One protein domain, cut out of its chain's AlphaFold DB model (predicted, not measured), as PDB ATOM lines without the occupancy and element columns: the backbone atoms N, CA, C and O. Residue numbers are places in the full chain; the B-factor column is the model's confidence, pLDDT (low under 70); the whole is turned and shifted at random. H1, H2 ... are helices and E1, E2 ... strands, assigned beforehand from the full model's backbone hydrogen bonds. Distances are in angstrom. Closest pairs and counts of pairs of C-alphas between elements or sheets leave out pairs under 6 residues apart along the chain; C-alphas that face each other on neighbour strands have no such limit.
ATOM      1  N   SER A  32     -47.426 146.354  66.293       79.69
ATOM      2  CA  SER A  32     -47.851 145.364  65.302       79.69
ATOM      3  C   SER A  32     -48.044 146.014  63.941       79.69
ATOM      4  O   SER A  32     -48.709 147.047  63.830       79.69
ATOM      5  N   PHE A  33     -47.509 145.388  62.906       72.06
ATOM      6  CA  PHE A  33     -47.660 145.818  61.525       72.06
ATOM      7  C   PHE A  33     -48.803 145.039  60.832       72.06
ATOM      8  O   PHE A  33     -49.177 143.962  61.308       72.06
ATOM      9  N   PRO A  34     -49.393 145.545  59.727       72.44
ATOM     10  CA  PRO A  34     -50.519 144.882  59.054       72.44
ATOM     11  C   PRO A  34     -50.217 143.482  58.498       72.44
ATOM     12  O   PRO A  34     -51.142 142.723  58.230       72.44
ATOM     13  N   ASP A  35     -48.940 143.140  58.325       68.56
ATOM     14  CA  ASP A  35     -48.464 141.822  57.888       68.56
ATOM     15  C   ASP A  35     -48.329 140.806  59.044       68.56
ATOM     16  O   ASP A  35     -47.966 139.654  58.814       68.56
ATOM     17  N   GLY A  36     -48.636 141.214  60.281       73.31
ATOM     18  CA  GLY A  36     -48.510 140.390  61.484       73.31
ATOM     19  C   GLY A  36     -47.129 140.439  62.146       73.31
ATOM     20  O   GLY A  36     -46.946 139.810  63.189       73.31
ATOM     21  N   PHE A  37     -46.166 141.193  61.603       78.69
ATOM     22  CA  PHE A  37     -44.868 141.401  62.241       78.69
ATOM     23  C   PHE A  37     -45.017 142.253  63.509       78.69
ATOM     24  O   PHE A  37     -45.651 143.311  63.496       78.69
ATOM     25  N   VAL A  38     -44.413 141.803  64.612       83.12
ATOM     26  CA  VAL A  38     -44.441 142.511  65.898       83.12
ATOM     27  C   VAL A  38     -43.031 142.947  66.273       83.12
ATOM     28  O   VAL A  38     -42.131 142.125  66.432       83.12
ATOM     29  N   PHE A  39     -42.854 144.251  66.463       81.94
ATOM     30  CA  PHE A  39     -41.599 144.866  66.872       81.94
ATOM     31  C   PHE A  39     -41.706 145.392  68.302       81.94
ATOM     32  O   PHE A  39     -42.611 146.161  68.621       81.94
ATOM     33  N   THR A  40     -40.756 145.018  69.158       82.56
ATOM     34  CA  THR A  40     -40.650 145.566  70.517       82.56
ATOM     35  C   THR A  40     -39.295 146.257  70.661       82.56
ATOM     36  O   THR A  40     -38.270 145.584  70.526       82.56
ATOM     37  N   PRO A  41     -39.255 147.581  70.898       77.44
ATOM     38  CA  PRO A  41     -38.005 148.311  71.024       77.44
ATOM     39  C   PRO A  41     -37.266 147.913  72.301       77.44
ATOM     40  O   PRO A  41     -37.872 147.702  73.352       77.44
ATOM     41  N   PHE A  42     -35.938 147.850  72.214       75.88
ATOM     42  CA  PHE A  42     -35.085 147.547  73.356       75.88
ATOM     43  C   PHE A  42     -34.718 148.823  74.125       75.88
ATOM     44  O   PHE A  42     -34.226 149.800  73.546       75.88
ATOM     45  N   ILE A  43     -34.936 148.803  75.441       77.62
ATOM     46  CA  ILE A  43     -34.513 149.867  76.357       77.62
ATOM     47  C   ILE A  43     -33.054 149.619  76.739       77.62
ATOM     48  O   ILE A  43     -32.726 148.589  77.322       77.62
ATOM     49  N   THR A  44     -32.175 150.558  76.392       74.56
ATOM     50  CA  THR A  44     -30.725 150.423  76.580       74.56
ATOM     51  C   THR A  44     -30.286 150.823  77.981       74.56
ATOM     52  O   THR A  44     -29.378 150.208  78.531       74.56
ATOM     53  N   ASN A  45     -30.915 151.845  78.564       76.31
ATOM     54  CA  ASN A  45     -30.571 152.335  79.894       76.31
ATOM     55  C   ASN A  45     -31.799 152.939  80.587       76.31
ATOM     56  O   ASN A  45     -32.634 153.569  79.942       76.31
ATOM     57  N   MET A  46     -31.899 152.785  81.906       77.31
ATOM     58  CA  MET A  46     -32.922 153.425  82.731       77.31
ATOM     59  C   MET A  46     -32.278 154.042  83.967       77.31
ATOM     60  O   MET A  46     -31.596 153.357  84.727       77.31
ATOM     61  N   VAL A  47     -32.521 155.333  84.183       80.81
ATOM     62  CA  VAL A  47     -31.926 156.114  85.270       80.81
ATOM     63  C   VAL A  47     -33.003 156.935  85.966       80.81
ATOM     64  O   VAL A  47     -33.754 157.675  85.330       80.81
ATOM     65  N   LEU A  48     -33.060 156.836  87.295       80.81
ATOM     66  CA  LEU A  48     -33.878 157.727  88.111       80.81
ATOM     67  C   LEU A  48     -33.122 159.045  88.319       80.81
ATOM     68  O   LEU A  48     -32.024 159.064  88.875       80.81
ATOM     69  N   GLN A  49     -33.697 160.144  87.849       79.25
ATOM     70  CA  GLN A  49     -33.126 161.478  87.964       79.25
ATOM     71  C   GLN A  49     -33.387 162.079  89.356       79.25
ATOM     72  O   GLN A  49     -34.360 161.751  90.039       79.25
ATOM     73  N   SER A  50     -32.532 163.019  89.767       75.62
ATOM     74  CA  SER A  50     -32.604 163.706  91.068       75.62
ATOM     75  C   SER A  50     -33.895 164.509  91.289       75.62
ATOM     76  O   SER A  50     -34.251 164.806  92.425       75.62
ATOM     77  N   ASN A  51     -34.618 164.836  90.217       75.06
ATOM     78  CA  ASN A  51     -35.892 165.559  90.205       75.06
ATOM     79  C   ASN A  51     -37.132 164.641  90.325       75.06
ATOM     80  O   ASN A  51     -38.229 165.066  89.967       75.06
ATOM     81  N   ASN A  52     -36.978 163.391  90.784       74.12
ATOM     82  CA  ASN A  52     -38.032 162.364  90.770       74.12
ATOM     83  C   ASN A  52     -38.568 162.031  89.359       74.12
ATOM     84  O   ASN A  52     -39.682 161.526  89.229       74.12
ATOM     85  N   GLY A  53     -37.804 162.305  88.300       79.44
ATOM     86  CA  GLY A  53     -38.076 161.837  86.943       79.44
ATOM     87  C   GLY A  53     -37.444 160.471  86.671       79.44
ATOM     88  O   GLY A  53     -36.408 160.128  87.235       79.44
ATOM     89  N   LEU A  54     -38.052 159.690  85.786       80.50
ATOM     90  CA  LEU A  54     -37.490 158.467  85.229       80.50
ATOM     91  C   LEU A  54     -37.057 158.738  83.786       80.50
ATOM     92  O   LEU A  54     -37.881 159.045  82.925       80.50
ATOM     93  N   TYR A  55     -35.763 158.603  83.526       80.06
ATOM     94  CA  TYR A  55     -35.195 158.651  82.187       80.06
ATOM     95  C   TYR A  55     -34.995 157.231  81.669       80.06
ATOM     96  O   TYR A  55     -34.356 156.416  82.335       80.06
ATOM     97  N   ALA A  56     -35.526 156.934  80.490       78.06
ATOM     98  CA  ALA A  56     -35.322 155.672  79.800       78.06
ATOM     99  C   ALA A  56     -34.741 155.952  78.409       78.06
ATOM    100  O   ALA A  56     -35.411 156.482  77.521       78.06
ATOM    101  N   ALA A  57     -33.476 155.585  78.224       75.75
ATOM    102  CA  ALA A  57     -32.834 155.595  76.923       75.75
ATOM    103  C   ALA A  57     -33.214 154.328  76.161       75.75
ATOM    104  O   ALA A  57     -33.235 153.221  76.706       75.75
ATOM    105  N   ARG A  58     -33.481 154.492  74.873       78.81
ATOM    106  CA  ARG A  58     -33.747 153.398  73.940       78.81
ATOM    107  C   ARG A  58     -32.817 153.506  72.750       78.81
ATOM    108  O   ARG A  58     -32.173 154.532  72.548       78.81
ATOM    109  N   GLN A  59     -32.789 152.465  71.929       79.00
ATOM    110  CA  GLN A  59     -32.163 152.586  70.617       79.00
ATOM    111  C   GLN A  59     -32.954 153.597  69.762       79.00
ATOM    112  O   GLN A  59     -34.151 153.393  69.551       79.00
ATOM    113  N   PRO A  60     -32.332 154.686  69.271       83.12
ATOM    114  CA  PRO A  60     -33.018 155.685  68.448       83.12
ATOM    115  C   PRO A  60     -33.420 155.146  67.070       83.12
ATOM    116  O   PRO A  60     -34.370 155.644  66.463       83.12
ATOM    117  N   PHE A  61     -32.714 154.129  66.572       86.62
ATOM    118  CA  PHE A  61     -32.986 153.514  65.281       86.62
ATOM    119  C   PHE A  61     -32.725 152.012  65.304       86.62
ATOM    120  O   PHE A  61     -31.674 151.562  65.772       86.62
ATOM    121  N   SER A  62     -33.653 151.258  64.726       86.94
ATOM    122  CA  SER A  62     -33.518 149.819  64.513       86.94
ATOM    123  C   SER A  62     -33.956 149.476  63.097       86.94
ATOM    124  O   SER A  62     -35.025 149.898  62.659       86.94
ATOM    125  N   SER A  63     -33.144 148.686  62.404       88.75
ATOM    126  CA  SER A  63     -33.445 148.097  61.107       88.75
ATOM    127  C   SER A  63     -33.256 146.586  61.202       88.75
ATOM    128  O   SER A  63     -32.208 146.116  61.640       88.75
ATOM    129  N   ILE A  64     -34.289 145.828  60.850       86.06
ATOM    130  CA  ILE A  64     -34.360 144.379  61.039       86.06
ATOM    131  C   ILE A  64     -34.772 143.749  59.720       86.06
ATOM    132  O   ILE A  64     -35.832 144.053  59.177       86.06
ATOM    133  N   THR A  65     -33.957 142.834  59.218       85.75
ATOM    134  CA  THR A  65     -34.295 142.037  58.040       85.75
ATOM    135  C   THR A  65     -35.406 141.047  58.380       85.75
ATOM    136  O   THR A  65     -35.255 140.222  59.279       85.75
ATOM    137  N   THR A  66     -36.521 141.126  57.659       80.06
ATOM    138  CA  THR A  66     -37.685 140.235  57.788       80.06
ATOM    139  C   THR A  66     -37.647 139.084  56.782       80.06
ATOM    140  O   THR A  66     -38.350 138.089  56.948       80.06
ATOM    141  N   SER A  67     -36.810 139.173  55.743       70.69
ATOM    142  CA  SER A  67     -36.571 138.062  54.821       70.69
ATOM    143  C   SER A  67     -35.814 136.922  55.516       70.69
ATOM    144  O   SER A  67     -34.655 137.096  55.882       70.69
ATOM    145  N   SER A  68     -36.446 135.754  55.680       62.41
ATOM    146  CA  SER A  68     -35.784 134.533  56.160       62.41
ATOM    147  C   SER A  68     -34.982 133.841  55.049       62.41
ATOM    148  O   SER A  68     -35.261 134.021  53.861       62.41
ATOM    149  N   SER A  69     -34.016 132.995  55.423       53.38
ATOM    150  CA  SER A  69     -33.318 132.101  54.486       53.38
ATOM    151  C   SER A  69     -34.265 131.097  53.803       53.38
ATOM    152  O   SER A  69     -34.016 130.675  52.677       53.38
ATOM    153  N   GLU A  70     -35.390 130.760  54.438       49.69
ATOM    154  CA  GLU A  70     -36.429 129.883  53.878       49.69
ATOM    155  C   GLU A  70     -37.227 130.557  52.744       49.69
ATOM    156  O   GLU A  70     -37.634 129.885  51.793       49.69
ATOM    157  N   ASN A  71     -37.366 131.892  52.760       51.38
ATOM    158  CA  ASN A  71     -37.990 132.654  51.668       51.38
ATOM    159  C   ASN A  71     -37.183 132.612  50.361       51.38
ATOM    160  O   ASN A  71     -37.716 132.924  49.300       51.38
ATOM    161  N   ILE A  72     -35.915 132.201  50.412       50.75
ATOM    162  CA  ILE A  72     -35.055 132.064  49.231       50.75
ATOM    163  C   ILE A  72     -35.467 130.825  48.407       50.75
ATOM    164  O   ILE A  72     -35.306 130.795  47.189       50.75
ATOM    165  N   VAL A  73     -36.076 129.817  49.045       48.88
ATOM    166  CA  VAL A  73     -36.635 128.644  48.349       48.88
ATOM    167  C   VAL A  73     -37.965 128.992  47.670       48.88
ATOM    168  O   VAL A  73     -38.262 128.453  46.605       48.88
ATOM    169  N   SER A  74     -38.753 129.901  48.260       48.41
ATOM    170  CA  SER A  74     -40.109 130.232  47.801       48.41
ATOM    171  C   SER A  74     -40.193 131.451  46.870       48.41
ATOM    172  O   SER A  74     -41.039 131.455  45.980       48.41
ATOM    173  N   ASN A  75     -39.329 132.462  47.027       58.00
ATOM    174  CA  ASN A  75     -39.308 133.698  46.229       58.00
ATOM    175  C   ASN A  75     -37.871 134.205  45.992       58.00
ATOM    176  O   ASN A  75     -37.426 135.174  46.614       58.00
ATOM    177  N   PRO A  76     -37.132 133.608  45.048       60.44
ATOM    178  CA  PRO A  76     -35.707 133.877  44.889       60.44
ATOM    179  C   PRO A  76     -35.383 135.219  44.199       60.44
ATOM    180  O   PRO A  76     -34.222 135.523  43.955       60.44
ATOM    181  N   SER A  77     -36.388 136.038  43.865       65.94
ATOM    182  CA  SER A  77     -36.199 137.404  43.349       65.94
ATOM    183  C   SER A  77     -35.869 138.424  44.440       65.94
ATOM    184  O   SER A  77     -35.335 139.486  44.122       65.94
ATOM    185  N   ILE A  78     -36.205 138.146  45.704       80.44
ATOM    186  CA  ILE A  78     -36.042 139.089  46.815       80.44
ATOM    187  C   ILE A  78     -34.595 139.048  47.310       80.44
ATOM    188  O   ILE A  78     -34.122 138.021  47.789       80.44
ATOM    189  N   LEU A  79     -33.907 140.187  47.237       83.31
ATOM    190  CA  LEU A  79     -32.558 140.346  47.784       83.31
ATOM    191  C   LEU A  79     -32.603 140.610  49.288       83.31
ATOM    192  O   LEU A  79     -31.819 140.039  50.038       83.31
ATOM    193  N   VAL A  80     -33.519 141.471  49.731       87.00
ATOM    194  CA  VAL A  80     -33.729 141.768  51.151       87.00
ATOM    195  C   VAL A  80     -35.121 142.351  51.360       87.00
ATOM    196  O   VAL A  80     -35.597 143.165  50.568       87.00
ATOM    197  N   SER A  81     -35.782 141.935  52.433       88.75
ATOM    198  CA  SER A  81     -36.915 142.666  53.004       88.75
ATOM    199  C   SER A  81     -36.543 143.069  54.412       88.75
ATOM    200  O   SER A  81     -36.011 142.250  55.163       88.75
ATOM    201  N   PHE A  82     -36.768 144.328  54.758       88.31
ATOM    202  CA  PHE A  82     -36.411 144.834  56.068       88.31
ATOM    203  C   PHE A  82     -37.417 145.858  56.571       88.31
ATOM    204  O   PHE A  82     -38.011 146.643  55.831       88.31
ATOM    205  N   PHE A  83     -37.559 145.836  57.882       88.50
ATOM    206  CA  PHE A  83     -38.335 146.760  58.665       88.50
ATOM    207  C   PHE A  83     -37.397 147.778  59.307       88.50
ATOM    208  O   PHE A  83     -36.338 147.409  59.805       88.50
ATOM    209  N   SER A  84     -37.800 149.044  59.354       89.19
ATOM    210  CA  SER A  84     -37.071 150.092  60.065       89.19
ATOM    211  C   SER A  84     -37.994 150.889  60.980       89.19
ATOM    212  O   SER A  84     -39.137 151.179  60.621       89.19
ATOM    213  N   ALA A  85     -37.484 151.259  62.153       87.75
ATOM    214  CA  ALA A  85     -38.148 152.118  63.124       87.75
ATOM    215  C   ALA A  85     -37.207 153.243  63.556       87.75
ATOM    216  O   ALA A  85     -36.108 152.986  64.054       87.75
ATOM    217  N   LYS A  86     -37.658 154.490  63.395       87.81
ATOM    218  CA  LYS A  86     -36.951 155.702  63.822       87.81
ATOM    219  C   LYS A  86     -37.728 156.396  64.933       87.81
ATOM    220  O   LYS A  86     -38.877 156.805  64.752       87.81
ATOM    221  N   PHE A  87     -37.075 156.554  66.077       84.62
ATOM    222  CA  PHE A  87     -37.613 157.250  67.236       84.62
ATOM    223  C   PHE A  87     -37.094 158.689  67.272       84.62
ATOM    224  O   PHE A  87     -35.897 158.932  67.155       84.62
ATOM    225  N   SER A  88     -38.003 159.654  67.434       77.44
ATOM    226  CA  SER A  88     -37.656 161.084  67.358       77.44
ATOM    227  C   SER A  88     -37.066 161.649  68.655       77.44
ATOM    228  O   SER A  88     -36.477 162.724  68.640       77.44
ATOM    229  N   ARG A  89     -37.267 160.965  69.788       75.38
ATOM    230  CA  ARG A  89     -36.852 161.433  71.116       75.38
ATOM    231  C   ARG A  89     -36.655 160.285  72.098       75.38
ATOM    232  O   ARG A  89     -37.280 159.224  71.955       75.38
ATOM    233  N   ASP A  90     -35.857 160.558  73.121       74.69
ATOM    234  CA  ASP A  90     -35.714 159.710  74.300       74.69
ATOM    235  C   ASP A  90     -36.934 159.818  75.223       74.69
ATOM    236  O   ASP A  90     -37.692 160.794  75.188       74.69
ATOM    237  N   LEU A  91     -37.137 158.793  76.051       77.19
ATOM    238  CA  LEU A  91     -38.280 158.710  76.951       77.19
ATOM    239  C   LEU A  91     -37.919 159.347  78.292       77.19
ATOM    240  O   LEU A  91     -37.077 158.842  79.032       77.19
ATOM    241  N   THR A  92     -38.580 160.451  78.630       78.88
ATOM    242  CA  THR A  92     -38.465 161.069  79.957       78.88
ATOM    243  C   THR A  92     -39.844 161.156  80.588       78.88
ATOM    244  O   THR A  92     -40.716 161.874  80.098       78.88
ATOM    245  N   TYR A  93     -40.033 160.434  81.688       78.44
ATOM    246  CA  TYR A  93     -41.270 160.416  82.451       78.44
ATOM    247  C   TYR A  93     -41.087 161.173  83.759       78.44
ATOM    248  O   TYR A  93     -40.128 160.969  84.495       78.44
ATOM    249  N   THR A  94     -42.031 162.044  84.080       81.19
ATOM    250  CA  THR A  94     -42.145 162.674  85.399       81.19
ATOM    251  C   THR A  94     -43.348 162.090  86.121       81.19
ATOM    252  O   THR A  94     -44.194 161.444  85.505       81.19
ATOM    253  N   VAL A  95     -43.471 162.339  87.426       77.50
ATOM    254  CA  VAL A  95     -44.617 161.848  88.215       77.50
ATOM    255  C   VAL A  95     -45.964 162.294  87.618       77.50
ATOM    256  O   VAL A  95     -46.934 161.548  87.687       77.50
ATOM    257  N   SER A  96     -46.028 163.466  86.974       79.38
ATOM    258  CA  SER A  96     -47.247 163.959  86.317       79.38
ATOM    259  C   SER A  96     -47.583 163.231  85.011       79.38
ATOM    260  O   SER A  96     -48.749 163.165  84.635       79.38
ATOM    261  N   ASN A  97     -46.575 162.692  84.321       78.88
ATOM    262  CA  ASN A  97     -46.696 162.122  82.978       78.88
ATOM    263  C   ASN A  97     -46.414 160.613  82.964       78.88
ATOM    264  O   ASN A  97     -46.226 160.041  81.897       78.88
ATOM    265  N   ALA A  98     -46.384 159.955  84.127       75.19
ATOM    266  CA  ALA A  98     -46.031 158.540  84.257       75.19
ATOM    267  C   ALA A  98     -46.961 157.599  83.466       75.19
ATOM    268  O   ALA A  98     -46.561 156.500  83.107       75.19
ATOM    269  N   SER A  99     -48.188 158.027  83.159       78.94
ATOM    270  CA  SER A  99     -49.144 157.264  82.340       78.94
ATOM    271  C   SER A  99     -49.224 157.726  80.882       78.94
ATOM    272  O   SER A  99     -50.055 157.217  80.132       78.94
ATOM    273  N   ALA A 100     -48.411 158.703  80.469       76.81
ATOM    274  CA  ALA A 100     -48.405 159.169  79.089       76.81
ATOM    275  C   ALA A 100     -47.857 158.073  78.164       76.81
ATOM    276  O   ALA A 100     -46.856 157.429  78.472       76.81
ATOM    277  N   VAL A 101     -48.514 157.870  77.025       75.56
ATOM    278  CA  VAL A 101     -48.045 156.947  75.988       75.56
ATOM    279  C   VAL A 101     -47.045 157.677  75.101       75.56
ATOM    280  O   VAL A 101     -47.200 158.869  74.817       75.56
ATOM    281  N   ASP A 102     -46.003 156.971  74.679       75.44
ATOM    282  CA  ASP A 102     -45.019 157.538  73.770       75.44
ATOM    283  C   ASP A 102     -45.594 157.793  72.365       75.44
ATOM    284  O   ASP A 102     -46.604 157.224  71.947       75.44
ATOM    285  N   MET A 103     -44.930 158.676  71.626       76.88
ATOM    286  CA  MET A 103     -45.240 158.943  70.233       76.88
ATOM    287  C   MET A 103     -44.887 157.731  69.369       76.88
ATOM    288  O   MET A 103     -43.812 157.146  69.503       76.88
ATOM    289  N   ILE A 104     -45.784 157.400  68.441       80.94
ATOM    290  CA  ILE A 104     -45.572 156.326  67.471       80.94
ATOM    291  C   ILE A 104     -44.317 156.657  66.636       80.94
ATOM    292  O   ILE A 104     -44.230 157.767  66.101       80.94
ATOM    293  N   PRO A 105     -43.339 155.738  66.529       84.88
ATOM    294  CA  PRO A 105     -42.151 155.949  65.710       84.88
ATOM    295  C   PRO A 105     -42.477 156.015  64.220       84.88
ATOM    296  O   PRO A 105     -43.469 155.455  63.752       84.88
ATOM    297  N   THR A 106     -41.574 156.617  63.447       88.06
ATOM    298  CA  THR A 106     -41.625 156.502  61.989       88.06
ATOM    299  C   THR A 106     -41.188 155.095  61.611       88.06
ATOM    300  O   THR A 106     -40.025 154.730  61.782       88.06
ATOM    301  N   MET A 107     -42.138 154.300  61.132       86.31
ATOM    302  CA  MET A 107     -41.935 152.907  60.748       86.31
ATOM    303  C   MET A 107     -42.017 152.784  59.229       86.31
ATOM    304  O   MET A 107     -42.935 153.319  58.612       86.31
ATOM    305  N   THR A 108     -41.058 152.106  58.606       88.44
ATOM    306  CA  THR A 108     -41.033 151.898  57.148       88.44
ATOM    307  C   THR A 108     -40.638 150.462  56.838       88.44
ATOM    308  O   THR A 108     -39.671 149.953  57.406       88.44
ATOM    309  N   ASN A 109     -41.382 149.824  55.934       88.25
ATOM    310  CA  ASN A 109     -41.085 148.494  55.411       88.25
ATOM    311  C   ASN A 109     -40.633 148.624  53.950       88.25
ATOM    312  O   ASN A 109     -41.309 149.277  53.151       88.25
ATOM    313  N   CYS A 110     -39.488 148.030  53.622       89.12
ATOM    314  CA  CYS A 110     -38.869 148.105  52.304       89.12
ATOM    315  C   CYS A 110     -38.488 146.708  51.811       89.12
ATOM    316  O   CYS A 110     -37.909 145.906  52.547       89.12
ATOM    317  N   THR A 111     -38.725 146.459  50.524       88.38
ATOM    318  CA  THR A 111     -38.304 145.233  49.839       88.38
ATOM    319  C   THR A 111     -37.491 145.588  48.606       88.38
ATOM    320  O   THR A 111     -37.933 146.358  47.755       88.38
ATOM    321  N   VAL A 112     -36.305 144.994  48.498       89.44
ATOM    322  CA  VAL A 112     -35.422 145.106  47.337       89.44
ATOM    323  C   VAL A 112     -35.407 143.763  46.620       89.44
ATOM    324  O   VAL A 112     -35.170 142.722  47.236       89.44
ATOM    325  N   PHE A 113     -35.664 143.778  45.315       86.69
ATOM    326  CA  PHE A 113     -35.745 142.579  44.485       86.69
ATOM    327  C   PHE A 113     -35.144 142.817  43.096       86.69
ATOM    328  O   PHE A 113     -35.048 143.954  42.630       86.69
ATOM    329  N   LEU A 114     -34.738 141.736  42.432       86.31
ATOM    330  CA  LEU A 114     -34.229 141.769  41.064       86.31
ATOM    331  C   LEU A 114     -35.366 142.019  40.067       86.31
ATOM    332  O   LEU A 114     -36.419 141.377  40.125       86.31
ATOM    333  N   CYS A 115     -35.152 142.935  39.124       86.38
ATOM    334  CA  CYS A 115     -36.161 143.312  38.138       86.38
ATOM    335  C   CYS A 115     -35.566 143.695  36.778       86.38
ATOM    336  O   CYS A 115     -34.469 144.247  36.697       86.38
ATOM    337  N   GLU A 116     -36.337 143.477  35.716       84.94
ATOM    338  CA  GLU A 116     -36.087 143.998  34.377       84.94
ATOM    339  C   GLU A 116     -36.726 145.384  34.255       84.94
ATOM    340  O   GLU A 116     -37.915 145.562  34.532       84.94
ATOM    341  N   LYS A 117     -35.931 146.373  33.838       84.19
ATOM    342  CA  LYS A 117     -36.376 147.751  33.608       84.19
ATOM    343  C   LYS A 117     -36.379 148.044  32.110       84.19
ATOM    344  O   LYS A 117     -35.332 148.005  31.466       84.19
ATOM    345  N   GLN A 118     -37.545 148.375  31.568       81.31
ATOM    346  CA  GLN A 118     -37.690 148.893  30.213       81.31
ATOM    347  C   GLN A 118     -37.695 150.418  30.269       81.31
ATOM    348  O   GLN A 118     -38.521 151.014  30.963       81.31
ATOM    349  N   TYR A 119     -36.799 151.045  29.519       77.88
ATOM    350  CA  TYR A 119     -36.724 152.497  29.393       77.88
ATOM    351  C   TYR A 119     -37.426 152.949  28.114       77.88
ATOM    352  O   TYR A 119     -37.429 152.228  27.116       77.88
ATOM    353  N   ASN A 120     -38.032 154.134  28.154       72.38
ATOM    354  CA  ASN A 120     -38.583 154.759  26.959       72.38
ATOM    355  C   ASN A 120     -37.449 155.221  26.027       72.38
ATOM    356  O   ASN A 120     -36.318 155.413  26.479       72.38
ATOM    357  N   GLU A 121     -37.748 155.445  24.744       65.38
ATOM    358  CA  GLU A 121     -36.793 156.034  23.801       65.38
ATOM    359  C   GLU A 121     -36.359 157.420  24.295       65.38
ATOM    360  O   GLU A 121     -37.060 158.424  24.147       65.38
ATOM    361  N   SER A 122     -35.191 157.488  24.933       58.38
ATOM    362  CA  SER A 122     -34.663 158.744  25.437       58.38
ATOM    363  C   SER A 122     -33.973 159.491  24.304       58.38
ATOM    364  O   SER A 122     -32.890 159.101  23.863       58.38
ATOM    365  N   ARG A 123     -34.557 160.612  23.869       55.41
ATOM    366  CA  ARG A 123     -33.829 161.647  23.123       55.41
ATOM    367  C   ARG A 123     -32.853 162.328  24.087       55.41
ATOM    368  O   ARG A 123     -33.170 163.350  24.688       55.41
ATOM    369  N   GLN A 132     -36.022 157.757  30.865       64.12
ATOM    370  CA  GLN A 132     -37.243 157.634  31.653       64.12
ATOM    371  C   GLN A 132     -37.655 156.168  31.720       64.12
ATOM    372  O   GLN A 132     -37.789 155.494  30.695       64.12
ATOM    373  N   LEU A 133     -37.845 155.682  32.942       68.44
ATOM    374  CA  LEU A 133     -38.329 154.339  33.200       68.44
ATOM    375  C   LEU A 133     -39.763 154.207  32.683       68.44
ATOM    376  O   LEU A 133     -40.631 154.995  33.048       68.44
ATOM    377  N   PHE A 134     -40.005 153.222  31.822       73.56
ATOM    378  CA  PHE A 134     -41.316 152.967  31.232       73.56
ATOM    379  C   PHE A 134     -42.026 151.805  31.924       73.56
ATOM    380  O   PHE A 134     -43.184 151.932  32.316       73.56
ATOM    381  N   ARG A 135     -41.342 150.664  32.085       80.94
ATOM    382  CA  ARG A 135     -41.898 149.466  32.736       80.94
ATOM    383  C   ARG A 135     -40.870 148.775  33.617       80.94
ATOM    384  O   ARG A 135     -39.675 148.826  33.344       80.94
ATOM    385  N   ILE A 136     -41.367 148.099  34.649       84.50
ATOM    386  CA  ILE A 136     -40.591 147.252  35.554       84.50
ATOM    387  C   ILE A 136     -41.278 145.890  35.621       84.50
ATOM    388  O   ILE A 136     -42.507 145.823  35.674       84.50
ATOM    389  N   GLN A 137     -40.499 144.815  35.632       83.81
ATOM    390  CA  GLN A 137     -40.991 143.455  35.821       83.81
ATOM    391  C   GLN A 137     -40.065 142.694  36.774       83.81
ATOM    392  O   GLN A 137     -38.852 142.757  36.591       83.81
ATOM    393  N   PRO A 138     -40.585 141.984  37.789       82.88
ATOM    394  CA  PRO A 138     -39.748 141.182  38.672       82.88
ATOM    395  C   PRO A 138     -39.107 140.018  37.908       82.88
ATOM    396  O   PRO A 138     -39.739 139.389  37.058       82.88
ATOM    397  N   LEU A 139     -37.857 139.728  38.250       82.94
ATOM    398  CA  LEU A 139     -37.044 138.680  37.648       82.94
ATOM    399  C   LEU A 139     -36.752 137.593  38.695       82.94
ATOM    400  O   LEU A 139     -35.772 137.699  39.435       82.94
ATOM    401  N   PRO A 140     -37.615 136.568  38.816       78.50
ATOM    402  CA  PRO A 140     -37.341 135.427  39.677       78.50
ATOM    403  C   PRO A 140     -36.194 134.572  39.137       78.50
ATOM    404  O   PRO A 140     -36.060 134.336  37.935       78.50
ATOM    405  N   VAL A 141     -35.381 134.068  40.058       73.88
ATOM    406  CA  VAL A 141     -34.394 133.028  39.763       73.88
ATOM    407  C   VAL A 141     -35.129 131.695  39.598       73.88
ATOM    408  O   VAL A 141     -36.054 131.376  40.347       73.88
ATOM    409  N   TRP A 142     -34.747 130.903  38.604       66.06
ATOM    410  CA  TRP A 142     -35.273 129.556  38.422       66.06
ATOM    411  C   TRP A 142     -34.787 128.661  39.561       66.06
ATOM    412  O   TRP A 142     -33.587 128.586  39.788       66.06
ATOM    413  N   THR A 143     -35.734 128.035  40.274       66.12
ATOM    414  CA  THR A 143     -35.586 127.048  41.369       66.12
ATOM    415  C   THR A 143     -34.190 126.951  41.997       66.12
ATOM    416  O   THR A 143     -33.262 126.447  41.371       66.12
ATOM    417  N   MET A 144     -34.050 127.305  43.277       60.16
ATOM    418  CA  MET A 144     -32.745 127.341  43.957       60.16
ATOM    419  C   MET A 144     -31.961 126.011  43.925       60.16
ATOM    420  O   MET A 144     -30.734 126.014  43.910       60.16
ATOM    421  N   THR A 145     -32.639 124.865  43.820       63.16
ATOM    422  CA  THR A 145     -31.993 123.559  43.595       63.16
ATOM    423  C   THR A 145     -31.254 123.479  42.257       63.16
ATOM    424  O   THR A 145     -30.165 122.915  42.195       63.16
ATOM    425  N   ALA A 146     -31.804 124.073  41.197       63.88
ATOM    426  CA  ALA A 146     -31.153 124.165  39.895       63.88
ATOM    427  C   ALA A 146     -29.962 125.130  39.923       63.88
ATOM    428  O   ALA A 146     -28.959 124.827  39.298       63.88
ATOM    429  N   CYS A 147     -30.033 126.226  40.685       69.94
ATOM    430  CA  CYS A 147     -28.893 127.121  40.926       69.94
ATOM    431  C   CYS A 147     -27.695 126.411  41.560       69.94
ATOM    432  O   CYS A 147     -26.568 126.584  41.115       69.94
ATOM    433  N   ILE A 148     -27.949 125.614  42.602       66.88
ATOM    434  CA  ILE A 148     -26.899 124.907  43.348       66.88
ATOM    435  C   ILE A 148     -26.304 123.764  42.505       66.88
ATOM    436  O   ILE A 148     -25.136 123.423  42.657       66.88
ATOM    437  N   GLN A 149     -27.100 123.150  41.619       65.75
ATOM    438  CA  GLN A 149     -26.668 122.012  40.794       65.75
ATOM    439  C   GLN A 149     -26.126 122.395  39.409       65.75
ATOM    440  O   GLN A 149     -25.350 121.638  38.827       65.75
ATOM    441  N   ARG A 150     -26.568 123.521  38.842       61.19
ATOM    442  CA  ARG A 150     -26.165 124.035  37.530       61.19
ATOM    443  C   ARG A 150     -25.738 125.486  37.688       61.19
ATOM    444  O   ARG A 150     -26.562 126.394  37.626       61.19
ATOM    445  N   GLU A 151     -24.441 125.698  37.838       62.34
ATOM    446  CA  GLU A 151     -23.872 127.025  37.652       62.34
ATOM    447  C   GLU A 151     -23.878 127.371  36.155       62.34
ATOM    448  O   GLU A 151     -23.442 126.548  35.339       62.34
ATOM    449  N   PRO A 152     -24.366 128.559  35.754       74.19
ATOM    450  CA  PRO A 152     -24.851 129.682  36.574       74.19
ATOM    451  C   PRO A 152     -26.369 129.665  36.878       74.19
ATOM    452  O   PRO A 152     -27.165 129.095  36.130       74.19
ATOM    453  N   CYS A 153     -26.791 130.396  37.921       79.38
ATOM    454  CA  CYS A 153     -28.203 130.652  38.226       79.38
ATOM    455  C   CYS A 153     -28.909 131.354  37.068       79.38
ATOM    456  O   CYS A 153     -28.520 132.452  36.668       79.38
ATOM    457  N   LEU A 154     -29.998 130.763  36.576       80.12
ATOM    458  CA  LEU A 154     -30.827 131.363  35.535       80.12
ATOM    459  C   LEU A 154     -31.892 132.266  36.152       80.12
ATOM    460  O   LEU A 154     -32.615 131.863  37.058       80.12
ATOM    461  N   VAL A 155     -32.012 133.477  35.625       81.94
ATOM    462  CA  VAL A 155     -33.000 134.473  36.029       81.94
ATOM    463  C   VAL A 155     -33.822 134.848  34.808       81.94
ATOM    464  O   VAL A 155     -33.278 135.290  33.797       81.94
ATOM    465  N   ALA A 156     -35.134 134.662  34.881       80.31
ATOM    466  CA  ALA A 156     -36.032 134.977  33.778       80.31
ATOM    467  C   ALA A 156     -37.394 135.431  34.315       80.31
ATOM    468  O   ALA A 156     -37.741 135.102  35.452       80.31
ATOM    469  N   PRO A 157     -38.195 136.158  33.519       80.62
ATOM    470  CA  PRO A 157     -39.562 136.494  33.881       80.62
ATOM    471  C   PRO A 157     -40.366 135.257  34.292       80.62
ATOM    472  O   PRO A 157     -40.148 134.153  33.783       80.62
ATOM    473  N   ALA A 158     -41.322 135.454  35.203       75.44
ATOM    474  CA  ALA A 158     -42.231 134.395  35.629       75.44
ATOM    475  C   ALA A 158     -42.924 133.731  34.424       75.44
ATOM    476  O   ALA A 158     -43.190 134.378  33.406       75.44
ATOM    477  N   HIS A 159     -43.225 132.435  34.532       71.31
ATOM    478  CA  HIS A 159     -43.812 131.676  33.429       71.31
ATOM    479  C   HIS A 159     -45.134 132.313  32.959       71.31
ATOM    480  O   HIS A 159     -46.033 132.554  33.761       71.31
ATOM    481  N   GLY A 160     -45.234 132.624  31.661       71.06
ATOM    482  CA  GLY A 160     -46.391 133.308  31.067       71.06
ATOM    483  C   GLY A 160     -46.358 134.842  31.136       71.06
ATOM    484  O   GLY A 160     -47.243 135.495  30.585       71.06
ATOM    485  N   ALA A 161     -45.342 135.443  31.761       75.56
ATOM    486  CA  ALA A 161     -45.186 136.890  31.764       75.56
ATOM    487  C   ALA A 161     -44.674 137.394  30.402       75.56
ATOM    488  O   ALA A 161     -43.826 136.769  29.762       75.56
ATOM    489  N   LYS A 162     -45.187 138.546  29.943       77.19
ATOM    490  CA  LYS A 162     -44.727 139.175  28.697       77.19
ATOM    491  C   LYS A 162     -43.249 139.541  28.837       77.19
ATOM    492  O   LYS A 162     -42.906 140.277  29.756       77.19
ATOM    493  N   GLN A 163     -42.418 139.056  27.922       77.56
ATOM    494  CA  GLN A 163     -40.994 139.382  27.873       77.56
ATOM    495  C   GLN A 163     -40.808 140.798  27.317       77.56
ATOM    496  O   GLN A 163     -41.461 141.176  26.337       77.56
ATOM    497  N   PHE A 164     -39.954 141.601  27.953       78.12
ATOM    498  CA  PHE A 164     -39.608 142.937  27.452       78.12
ATOM    499  C   PHE A 164     -38.496 142.895  26.403       78.12
ATOM    500  O   PHE A 164     -38.472 143.735  25.502       78.12
ATOM    501  N   SER A 165     -37.606 141.912  26.499       73.75
ATOM    502  CA  SER A 165     -36.512 141.662  25.562       73.75
ATOM    503  C   SER A 165     -36.751 140.369  24.773       73.75
ATOM    504  O   SER A 165     -37.467 139.476  25.219       73.75
ATOM    505  N   THR A 166     -36.159 140.258  23.578       69.62
ATOM    506  CA  THR A 166     -36.287 139.066  22.714       69.62
ATOM    507  C   THR A 166     -35.683 137.806  23.335       69.62
ATOM    508  O   THR A 166     -36.115 136.711  23.002       69.62
ATOM    509  N   ASN A 167     -34.704 137.965  24.233       74.19
ATOM    510  CA  ASN A 167     -34.105 136.909  25.049       74.19
ATOM    511  C   ASN A 167     -34.006 137.409  26.498       74.19
ATOM    512  O   ASN A 167     -32.957 137.887  26.921       74.19
ATOM    513  N   SER A 168     -35.096 137.307  27.257       75.56
ATOM    514  CA  SER A 168     -35.183 137.794  28.643       75.56
ATOM    515  C   SER A 168     -34.604 136.820  29.676       75.56
ATOM    516  O   SER A 168     -35.107 136.735  30.796       75.56
ATOM    517  N   THR A 169     -33.606 136.027  29.294       82.19
ATOM    518  CA  THR A 169     -32.964 135.058  30.187       82.19
ATOM    519  C   THR A 169     -31.573 135.557  30.524       82.19
ATOM    520  O   THR A 169     -30.744 135.767  29.638       82.19
ATOM    521  N   TYR A 170     -31.321 135.721  31.812       81.62
ATOM    522  CA  TYR A 170     -30.078 136.229  32.368       81.62
ATOM    523  C   TYR A 170     -29.424 135.147  33.222       81.62
ATOM    524  O   TYR A 170     -30.104 134.272  33.755       81.62
ATOM    525  N   SER A 171     -28.105 135.204  33.363       81.50
ATOM    526  CA  SER A 171     -27.362 134.287  34.223       81.50
ATOM    527  C   SER A 171     -26.566 135.052  35.267       81.50
ATOM    528  O   SER A 171     -25.868 136.005  34.922       81.50
ATOM    529  N   ILE A 172     -26.637 134.608  36.515       80.88
ATOM    530  CA  ILE A 172     -25.885 135.155  37.644       80.88
ATOM    531  C   ILE A 172     -25.131 134.000  38.303       80.88
ATOM    532  O   ILE A 172     -25.655 132.900  38.433       80.88
ATOM    533  N   GLU A 173     -23.885 134.213  38.696       80.75
ATOM    534  CA  GLU A 173     -23.128 133.213  39.451       80.75
ATOM    535  C   GLU A 173     -23.698 133.062  40.869       80.75
ATOM    536  O   GLU A 173     -24.078 134.056  41.498       80.75
ATOM    537  N   TYR A 174     -23.754 131.829  41.380       78.31
ATOM    538  CA  TYR A 174     -24.312 131.556  42.706       78.31
ATOM    539  C   TYR A 174     -23.549 132.303  43.807       78.31
ATOM    540  O   TYR A 174     -24.174 132.984  44.621       78.31
ATOM    541  N   ASP A 175     -22.215 132.259  43.786       78.56
ATOM    542  CA  ASP A 175     -21.378 132.954  44.769       78.56
ATOM    543  C   ASP A 175     -21.611 134.466  44.752       78.56
ATOM    544  O   ASP A 175     -21.728 135.099  45.803       78.56
ATOM    545  N   THR A 176     -21.755 135.058  43.565       83.12
ATOM    546  CA  THR A 176     -22.081 136.483  43.426       83.12
ATOM    547  C   THR A 176     -23.449 136.800  44.042       83.12
ATOM    548  O   THR A 176     -23.578 137.773  44.790       83.12
ATOM    549  N   LEU A 177     -24.467 135.976  43.777       80.75
ATOM    550  CA  LEU A 177     -25.814 136.159  44.321       80.75
ATOM    551  C   LEU A 177     -25.852 135.977  45.851       80.75
ATOM    552  O   LEU A 177     -26.480 136.772  46.551       80.75
ATOM    553  N   SER A 178     -25.143 134.974  46.371       78.94
ATOM    554  CA  SER A 178     -25.031 134.674  47.803       78.94
ATOM    555  C   SER A 178     -24.300 135.780  48.571       78.94
ATOM    556  O   SER A 178     -24.764 136.243  49.620       78.94
ATOM    557  N   ASN A 179     -23.192 136.280  48.014       83.81
ATOM    558  CA  ASN A 179     -22.465 137.417  48.572       83.81
ATOM    559  C   ASN A 179     -23.325 138.682  48.563       83.81
ATOM    560  O   ASN A 179     -23.390 139.383  49.571       83.81
ATOM    561  N   LEU A 180     -24.035 138.954  47.463       85.44
ATOM    562  CA  LEU A 180     -24.950 140.091  47.377       85.44
ATOM    563  C   LEU A 180     -26.042 140.012  48.449       85.44
ATOM    564  O   LEU A 180     -26.293 141.000  49.135       85.44
ATOM    565  N   TRP A 181     -26.660 138.844  48.632       81.69
ATOM    566  CA  TRP A 181     -27.667 138.633  49.671       81.69
ATOM    567  C   TRP A 181     -27.091 138.859  51.073       81.69
ATOM    568  O   TRP A 181     -27.675 139.588  51.876       81.69
ATOM    569  N   SER A 182     -25.918 138.295  51.365       81.44
ATOM    570  CA  SER A 182     -25.255 138.445  52.667       81.44
ATOM    571  C   SER A 182     -24.911 139.907  52.965       81.44
ATOM    572  O   SER A 182     -25.156 140.394  54.070       81.44
ATOM    573  N   LEU A 183     -24.411 140.635  51.961       86.62
ATOM    574  CA  LEU A 183     -24.131 142.066  52.055       86.62
ATOM    575  C   LEU A 183     -25.407 142.876  52.291       86.62
ATOM    576  O   LEU A 183     -25.428 143.716  53.187       86.62
ATOM    577  N   MET A 184     -26.481 142.616  51.540       87.50
ATOM    578  CA  MET A 184     -27.758 143.309  51.740       87.50
ATOM    579  C   MET A 184     -28.317 143.050  53.143       87.50
ATOM    580  O   MET A 184     -28.721 143.994  53.820       87.50
ATOM    581  N   ASN A 185     -28.277 141.808  53.633       84.50
ATOM    582  CA  ASN A 185     -28.733 141.521  54.992       84.50
ATOM    583  C   ASN A 185     -27.888 142.231  56.047       84.50
ATOM    584  O   ASN A 185     -28.450 142.803  56.970       84.50
ATOM    585  N   MET A 186     -26.561 142.258  55.905       83.50
ATOM    586  CA  MET A 186     -25.693 142.972  56.845       83.50
ATOM    587  C   MET A 186     -25.943 144.487  56.831       83.50
ATOM    588  O   MET A 186     -25.962 145.123  57.882       83.50
ATOM    589  N   LEU A 187     -26.170 145.075  55.653       86.94
ATOM    590  CA  LEU A 187     -26.434 146.507  55.521       86.94
ATOM    591  C   LEU A 187     -27.763 146.914  56.172       86.94
ATOM    592  O   LEU A 187     -27.833 147.989  56.766       86.94
ATOM    593  N   PHE A 188     -28.795 146.073  56.093       88.75
ATOM    594  CA  PHE A 188     -30.137 146.401  56.587       88.75
ATOM    595  C   PHE A 188     -30.514 145.752  57.920       88.75
ATOM    596  O   PHE A 188     -31.527 146.133  58.501       88.75
ATOM    597  N   ASN A 189     -29.721 144.816  58.439       87.12
ATOM    598  CA  ASN A 189     -29.878 144.267  59.784       87.12
ATOM    599  C   ASN A 189     -28.917 144.977  60.738       87.12
ATOM    600  O   ASN A 189     -27.808 144.516  61.007       87.12
ATOM    601  N   THR A 190     -29.314 146.159  61.195       85.19
ATOM    602  CA  THR A 190     -28.450 147.033  61.982       85.19
ATOM    603  C   THR A 190     -29.261 147.901  62.932       85.19
ATOM    604  O   THR A 190     -30.401 148.271  62.659       85.19
ATOM    605  N   SER A 191     -28.663 148.270  64.058       80.56
ATOM    606  CA  SER A 191     -29.253 149.211  65.010       80.56
ATOM    607  C   SER A 191     -28.249 150.308  65.324       80.56
ATOM    608  O   SER A 191     -27.037 150.097  65.256       80.56
ATOM    609  N   LEU A 192     -28.747 151.502  65.632       76.81
ATOM    610  CA  LEU A 192     -27.896 152.596  66.070       76.81
ATOM    611  C   LEU A 192     -27.815 152.544  67.595       76.81
ATOM    612  O   LEU A 192     -28.757 152.924  68.288       76.81
TER     613      LEU A 192
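What this domain is: This is residues 32 to 123 and 132 to 192 of the 338 residues of an uncharacterized protein of Penicillium nordicum (UniProt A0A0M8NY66). A long, slender model: the sheet of E6, E4, E3 and E11 is a wall with the long helix H3 packed on one face, and a smaller sheet of E1, E2 and E5 extends it at one end. At the other end the ribbon of E7 and E8 turns off sharply from E6, and H2 with the hairpin E9 and E10 makes a small head by residue 174, where H3 begins. The 153 printed residues hold three named helices and eleven named strands, in the order E1 E2 E3 H1 E4 E5 E6 E7 E8 H2 E9 E10 H3 E11, in four antiparallel sheets ordered E6-E4-E3-E11, E1-E2-E5, E7-E8 and E9-E10. The class is mixed, helices and strands; the whole is only just loose, close to extended, with a radius of gyration of the C-alphas of 22.2 A and spans of 72 by 42 by 27 A.

How they stand to each other: E1, residues 43 to 48, and E2, residues 54 to 58, form a hairpin, with N 47 and O 55 2.8 A apart. E2 runs on at 40 degrees into E3, residues 61 to 65. H1, residues 71 to 74, is not on the four-stranded sheet, but only just, with 4 pairs of C-alphas within 10 A. E4, residues 78 to 86, is antiparallel to E3, with N 64 and O 83 2.8 A apart. E5, residues 91 to 93, is antiparallel to E2, with N 54 and O 93 2.8 A apart. E6, residues 106 to 113, is antiparallel to E4, with N 84 and O 108 2.8 A apart, and runs on at 85 degrees into E7, residues 115 to 119. E8, residues 133 to 138, is antiparallel to E7, with N 116 and O 137 2.8 A apart. H2, residues 144 to 149, is close to H1 but not clearly touching; their closest C-alphas, of Val 73 and Met 144, are 6.0 A apart. E9, residues 153 to 155, and E10, residues 170 to 172, form a hairpin, with N 155 and O 170 2.8 A apart. H3, residues 174 to 188, is on the four-stranded sheet at a height of 6.6 A, in two layers, helix and sheet; its closest C-alphas to E4, of Trp 181 and Leu 79, are 5.5 A apart. E11, residues 190 to 192, is antiparallel to E3, with N 63 and O 190 2.8 A apart. Every O i to N i+4 pair in H2 and H3 is within hydrogen-bond range; H1 is too short for one.

Where its parts are: E1 begins at C-alpha 43 (-34.513, 149.867, 76.357). E4 measures 23.8 A, E6 23.1 A and H3 21.1 A from first to last C-alpha. E11 ends at C-alpha 192 (-27.896, 152.596, 66.070).

The domain as a whole: The farthest C-alphas, of Ser 50 and Thr 166, are 72.8 A apart. Residues 124 to 131 are not printed, a gap of 10.0 A between C-alphas 123 and 132. The links E5 to E6 and E9 to E10 are long. The mean pLDDT of the printed part is 77.2; 27 residues are under 70, among them 68 to 77 and 142 to 151.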